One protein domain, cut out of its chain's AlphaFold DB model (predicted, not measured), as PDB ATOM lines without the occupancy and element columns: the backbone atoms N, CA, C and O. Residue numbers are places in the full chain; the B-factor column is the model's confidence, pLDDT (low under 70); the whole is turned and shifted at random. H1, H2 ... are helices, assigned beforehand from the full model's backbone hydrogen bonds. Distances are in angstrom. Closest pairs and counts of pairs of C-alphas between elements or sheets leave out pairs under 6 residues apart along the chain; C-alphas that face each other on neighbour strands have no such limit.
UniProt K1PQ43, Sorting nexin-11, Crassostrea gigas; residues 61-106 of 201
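AT A GLANCE: This is residues 61 to 106 of the 201 residues of the protein "Sorting nexin-11" of Crassostrea gigas (UniProt K1PQ43). With little regular structure, the model is two short helices, H1 and H2, set as an open V joined at a tight turn, and a long unnamed stretch, residues 86 to 106, that folds back beside H2. Residues 88 to 90 of that stretch come near the first printed residue, Asn 61, across the mouth of the V. The printed part has 46 residues with two named helices, H1 then H2, and no named strand; its class is all helix, with under half of the residues in named elements. It is compact, with a radius of gyration of the C-alphas of 9.8 A and spans of 26 by 22 by 17 A.

HOW THE PARTS SIT: H1, residues 64 to 71, and H2, residues 77 to 85, are close but not clearly touching; their closest C-alphas, of Phe 70 and Ser 77, are 7.8 A apart. They run opposite ways at a steep tilt of 56 degrees. Every O i to N i+4 pair is within hydrogen-bond range in H2, and 3 of 4 in H1.

IN THESE COORDINATES: H1 begins at C-alpha 64 (22.675, -46.781, -52.487) and is 10.3 A long. H2 is 12.5 A long and ends at C-alpha 85 (9.527, -40.187, -38.320).

THE WHOLE: The two C-alphas farthest apart, of Thr 64 and Glu 106, are 26.3 A apart. The printed part has no cut. Residues 97 to 106 are under 70 in pLDDT.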
ATOM      1  N   ASN A  61      18.348 -47.218 -43.453       95.88
ATOM      2  CA  ASN A  61      18.589 -48.492 -44.141       95.88
ATOM      3  C   ASN A  61      18.184 -48.471 -45.634       95.88
ATOM      4  O   ASN A  61      17.867 -49.517 -46.215       95.88
ATOM      5  N   LEU A  62      18.206 -47.293 -46.271       96.38
ATOM      6  CA  LEU A  62      18.145 -47.189 -47.730       96.38
ATOM      7  C   LEU A  62      19.394 -47.818 -48.365       96.38
ATOM      8  O   LEU A  62      20.516 -47.668 -47.885       96.38
ATOM      9  N   SER A  63      19.203 -48.508 -49.486       96.62
ATOM     10  CA  SER A  63      20.301 -48.931 -50.355       96.62
ATOM     11  C   SER A  63      20.846 -47.740 -51.146       96.62
ATOM     12  O   SER A  63      20.140 -46.755 -51.366       96.62
ATOM     13  N   THR A  64      22.079 -47.840 -51.653       97.56
ATOM     14  CA  THR A  64      22.675 -46.781 -52.487       97.56
ATOM     15  C   THR A  64      21.784 -46.427 -53.679       97.56
ATOM     16  O   THR A  64      21.552 -45.256 -53.924       97.56
ATOM     17  N   ALA A  65      21.159 -47.417 -54.326       96.94
ATOM     18  CA  ALA A  65      20.240 -47.204 -55.447       96.94
ATOM     19  C   ALA A  65      18.898 -46.537 -55.063       96.94
ATOM     20  O   ALA A  65      18.154 -46.103 -55.942       96.94
ATOM     21  N   GLU A  66      18.550 -46.471 -53.775       95.94
ATOM     22  CA  GLU A  66      17.432 -45.660 -53.269       95.94
ATOM     23  C   GLU A  66      17.901 -44.244 -52.914       95.94
ATOM     24  O   GLU A  66      17.208 -43.285 -53.243       95.94
ATOM     25  N   ILE A  67      19.110 -44.094 -52.364       97.88
ATOM     26  CA  ILE A  67      19.756 -42.786 -52.175       97.88
ATOM     27  C   ILE A  67      19.929 -42.083 -53.539       97.88
ATOM     28  O   ILE A  67      19.471 -40.958 -53.706       97.88
ATOM     29  N   ASP A  68      20.434 -42.781 -54.561       97.75
ATOM     30  CA  ASP A  68      20.553 -42.285 -55.943       97.75
ATOM     31  C   ASP A  68      19.195 -41.869 -56.546       97.75
ATOM     32  O   ASP A  68      19.116 -40.942 -57.358       97.75
ATOM     33  N   LYS A  69      18.094 -42.542 -56.171       96.38
ATOM     34  CA  LYS A  69      16.731 -42.165 -56.596       96.38
ATOM     35  C   LYS A  69      16.260 -40.889 -55.905       96.38
ATOM     36  O   LYS A  69      15.657 -40.055 -56.576       96.38
ATOM     37  N   PHE A  70      16.537 -40.726 -54.614       96.19
ATOM     38  CA  PHE A  70      16.230 -39.498 -53.883       96.19
ATOM     39  C   PHE A  70      17.024 -38.305 -54.436       96.19
ATOM     40  O   PHE A  70      16.418 -37.338 -54.891       96.19
ATOM     41  N   LEU A  71      18.349 -38.432 -54.557       96.69
ATOM     42  CA  LEU A  71      19.234 -37.395 -55.115       96.69
ATOM     43  C   LEU A  71      18.924 -37.042 -56.585       96.69
ATOM     44  O   LEU A  71      19.338 -35.997 -57.074       96.69
ATOM     45  N   SER A  72      18.186 -37.901 -57.304       96.75
ATOM     46  CA  SER A  72      17.672 -37.622 -58.655       96.75
ATOM     47  C   SER A  72      16.172 -37.287 -58.709       96.75
ATOM     48  O   SER A  72      15.565 -37.392 -59.776       96.75
ATOM     49  N   GLY A  73      15.564 -36.888 -57.583       95.56
ATOM     50  CA  GLY A  73      14.190 -36.364 -57.501       95.56
ATOM     51  C   GLY A  73      13.069 -37.392 -57.720       95.56
ATOM     52  O   GLY A  73      11.911 -37.019 -57.931       95.56
ATOM     53  N   LYS A  74      13.394 -38.692 -57.701       94.00
ATOM     54  CA  LYS A  74      12.451 -39.806 -57.937       94.00
ATOM     55  C   LYS A  74      11.794 -40.317 -56.653       94.00
ATOM     56  O   LYS A  74      10.838 -41.080 -56.726       94.00
ATOM     57  N   ILE A  75      12.314 -39.912 -55.497       92.69
ATOM     58  CA  ILE A  75      11.694 -40.063 -54.177       92.69
ATOM     59  C   ILE A  75      11.499 -38.632 -53.650       92.69
ATOM     60  O   ILE A  75      12.465 -37.869 -53.692       92.69
ATOM     61  N   PRO A  76      10.294 -38.232 -53.203       92.31
ATOM     62  CA  PRO A  76      10.056 -36.886 -52.686       92.31
ATOM     63  C   PRO A  76      10.696 -36.691 -51.304       92.31
ATOM     64  O   PRO A  76      10.855 -37.651 -50.547       92.31
ATOM     65  N   SER A  77      11.000 -35.441 -50.940       93.88
ATOM     66  CA  SER A  77      11.511 -35.076 -49.609       93.88
ATOM     67  C   SER A  77      10.593 -35.544 -48.479       93.88
ATOM     68  O   SER A  77      11.084 -36.120 -47.513       93.88
ATOM     69  N   GLU A  78       9.271 -35.427 -48.637       93.56
ATOM     70  CA  GLU A  78       8.297 -35.907 -47.642       93.56
ATOM     71  C   GLU A  78       8.467 -37.406 -47.331       93.56
ATOM     72  O   GLU A  78       8.344 -37.811 -46.180       93.56
ATOM     73  N   ALA A  79       8.835 -38.250 -48.304       93.06
ATOM     74  CA  ALA A  79       9.095 -39.668 -48.030       93.06
ATOM     75  C   ALA A  79      10.354 -39.878 -47.164       93.06
ATOM     76  O   ALA A  79      10.411 -40.823 -46.377       93.06
ATOM     77  N   ILE A  80      11.341 -38.980 -47.251       95.00
ATOM     78  CA  ILE A  80      12.510 -38.962 -46.361       95.00
ATOM     79  C   ILE A  80      12.151 -38.378 -44.984       95.00
ATOM     80  O   ILE A  80      12.590 -38.904 -43.962       95.00
ATOM     81  N   GLU A  81      11.276 -37.374 -44.907       93.62
ATOM     82  CA  GLU A  81      10.762 -36.881 -43.622       93.62
ATOM     83  C   GLU A  81       9.929 -37.943 -42.886       93.62
ATOM     84  O   GLU A  81      10.079 -38.124 -41.675       93.62
ATOM     85  N   GLN A  82       9.096 -38.702 -43.602       91.81
ATOM     86  CA  GLN A  82       8.390 -39.869 -43.061       91.81
ATOM     87  C   GLN A  82       9.365 -40.983 -42.650       91.81
ATOM     88  O   GLN A  82       9.212 -41.571 -41.579       91.81
ATOM     89  N   LEU A  83      10.431 -41.219 -43.419       94.31
ATOM     90  CA  LEU A  83      11.506 -42.137 -43.033       94.31
ATOM     91  C   LEU A  83      12.193 -41.714 -41.721       94.31
ATOM     92  O   LEU A  83      12.496 -42.575 -40.893       94.31
ATOM     93  N   TRP A  84      12.379 -40.413 -41.470       94.69
ATOM     94  CA  TRP A  84      12.895 -39.898 -40.194       94.69
ATOM     95  C   TRP A  84      11.901 -40.031 -39.037       94.69
ATOM     96  O   TRP A  84      12.307 -40.432 -37.942       94.69
ATOM     97  N   LYS A  85      10.598 -39.833 -39.278       93.44
ATOM     98  CA  LYS A  85       9.527 -40.187 -38.320       93.44
ATOM     99  C   LYS A  85       9.597 -41.695 -37.971       93.44
ATOM    100  O   LYS A  85       9.427 -42.075 -36.811       93.44
ATOM    101  N   CYS A  86      10.002 -42.537 -38.928       92.56
ATOM    102  CA  CYS A  86      10.283 -43.975 -38.775       92.56
ATOM    103  C   CYS A  86      11.730 -44.329 -38.343       92.56
ATOM    104  O   CYS A  86      12.121 -45.498 -38.411       92.56
ATOM    105  N   LYS A  87      12.521 -43.359 -37.857       94.56
ATOM    106  CA  LYS A  87      13.913 -43.523 -37.375       94.56
ATOM    107  C   LYS A  87      14.886 -44.135 -38.397       94.56
ATOM    108  O   LYS A  87      15.755 -44.921 -38.024       94.56
ATOM    109  N   GLY A  88      14.721 -43.808 -39.675       94.12
ATOM    110  CA  GLY A  88      15.583 -44.302 -40.749       94.12
ATOM    111  C   GLY A  88      15.269 -45.721 -41.225       94.12
ATOM    112  O   GLY A  88      15.915 -46.199 -42.156       94.12
ATOM    113  N   ASP A  89      14.293 -46.406 -40.622       93.50
ATOM    114  CA  ASP A  89      13.935 -47.768 -41.002       93.50
ATOM    115  C   ASP A  89      12.788 -47.788 -42.018       93.50
ATOM    116  O   ASP A  89      11.608 -47.674 -41.675       93.50
ATOM    117  N   LYS A  90      13.143 -48.002 -43.285       91.12
ATOM    118  CA  LYS A  90      12.207 -48.046 -44.410       91.12
ATOM    119  C   LYS A  90      11.191 -49.187 -44.306       91.12
ATOM    120  O   LYS A  90      10.086 -49.047 -44.818       91.12
ATOM    121  N   SER A  91      11.504 -50.270 -43.581       89.94
ATOM    122  CA  SER A  91      10.536 -51.349 -43.310       89.94
ATOM    123  C   SER A  91       9.377 -50.895 -42.412       89.94
ATOM    124  O   SER A  91       8.337 -51.546 -42.373       89.94
ATOM    125  N   LYS A  92       9.547 -49.762 -41.717       88.00
ATOM    126  CA  LYS A  92       8.541 -49.129 -40.860       88.00
ATOM    127  C   LYS A  92       7.894 -47.890 -41.488       88.00
ATOM    128  O   LYS A  92       6.987 -47.344 -40.868       88.00
ATOM    129  N   CYS A  93       8.324 -47.429 -42.670       85.06
ATOM    130  CA  CYS A  93       7.657 -46.320 -43.360       85.06
ATOM    131  C   CYS A  93       6.549 -46.836 -44.286       85.06
ATOM    132  O   CYS A  93       6.851 -47.650 -45.160       85.06
ATOM    133  N   PRO A  94       5.316 -46.293 -44.224       78.88
ATOM    134  CA  PRO A  94       4.296 -46.535 -45.250       78.88
ATOM    135  C   PRO A  94       4.790 -46.216 -46.671       78.88
ATOM    136  O   PRO A  94       4.394 -46.875 -47.622       78.88
ATOM    137  N   CYS A  95       5.709 -45.251 -46.789       80.50
ATOM    138  CA  CYS A  95       6.311 -44.775 -48.031       80.50
ATOM    139  C   CYS A  95       7.288 -45.753 -48.721       80.50
ATOM    140  O   CYS A  95       7.615 -45.560 -49.890       80.50
ATOM    141  N   PHE A  96       7.762 -46.791 -48.020       81.00
ATOM    142  CA  PHE A  96       8.692 -47.800 -48.558       81.00
ATOM    143  C   PHE A  96       8.245 -49.250 -48.284       81.00
ATOM    144  O   PHE A  96       8.643 -50.167 -49.001       81.00
ATOM    145  N   GLY A  97       7.427 -49.475 -47.253       62.53
ATOM    146  CA  GLY A  97       7.050 -50.789 -46.728       62.53
ATOM    147  C   GLY A  97       5.867 -51.467 -47.424       62.53
ATOM    148  O   GLY A  97       4.975 -51.948 -46.735       62.53
ATOM    149  N   GLY A  98       5.839 -51.508 -48.761       57.78
ATOM    150  CA  GLY A  98       4.937 -52.362 -49.564       57.78
ATOM    151  C   GLY A  98       3.431 -52.045 -49.539       57.78
ATOM    152  O   GLY A  98       2.704 -52.504 -50.415       57.78
ATOM    153  N   SER A  99       2.956 -51.252 -48.581       52.69
ATOM    154  CA  SER A  99       1.599 -50.704 -48.549       52.69
ATOM    155  C   SER A  99       1.422 -49.646 -49.642       52.69
ATOM    156  O   SER A  99       2.323 -48.846 -49.879       52.69
ATOM    157  N   ASN A 100       0.235 -49.566 -50.253       52.97
ATOM    158  CA  ASN A 100      -0.080 -48.607 -51.326       52.97
ATOM    159  C   ASN A 100      -0.265 -47.153 -50.830       52.97
ATOM    160  O   ASN A 100      -1.128 -46.425 -51.320       52.97
ATOM    161  N   HIS A 101       0.532 -46.710 -49.856       50.88
ATOM    162  CA  HIS A 101       0.532 -45.328 -49.389       50.88
ATOM    163  C   HIS A 101       1.382 -44.468 -50.332       50.88
ATOM    164  O   HIS A 101       2.514 -44.095 -50.020       50.88
ATOM    165  N   SER A 102       0.834 -44.160 -51.509       53.00
ATOM    166  CA  SER A 102       1.484 -43.267 -52.463       53.00
ATOM    167  C   SER A 102       1.737 -41.903 -51.816       53.00
ATOM    168  O   SER A 102       0.796 -41.137 -51.611       53.00
ATOM    169  N   CYS A 103       3.001 -41.578 -51.541       50.03
ATOM    170  CA  CYS A 103       3.454 -40.197 -51.378       50.03
ATOM    171  C   CYS A 103       3.366 -39.518 -52.751       50.03
ATOM    172  O   CYS A 103       4.367 -39.395 -53.459       50.03
ATOM    173  N   GLN A 104       2.145 -39.178 -53.165       44.62
ATOM    174  CA  GLN A 104       1.921 -38.371 -54.356       44.62
ATOM    175  C   GLN A 104       2.563 -37.008 -54.120       44.62
ATOM    176  O   GLN A 104       2.600 -36.523 -52.988       44.62
ATOM    177  N   ARG A 105       3.089 -36.393 -55.179       47.03
ATOM    178  CA  ARG A 105       3.325 -34.960 -55.104       47.03
ATOM    179  C   ARG A 105       1.970 -34.298 -55.251       47.03
ATOM    180  O   ARG A 105       1.335 -34.436 -56.294       47.03
ATOM    181  N   GLU A 106       1.578 -33.556 -54.231       44.06
ATOM    182  CA  GLU A 106       0.697 -32.407 -54.399       44.06
ATOM    183  C   GLU A 106       1.511 -31.338 -55.151       44.06
ATOM    184  O   GLU A 106       1.984 -30.351 -54.589       44.06
TER     185      GLU A 106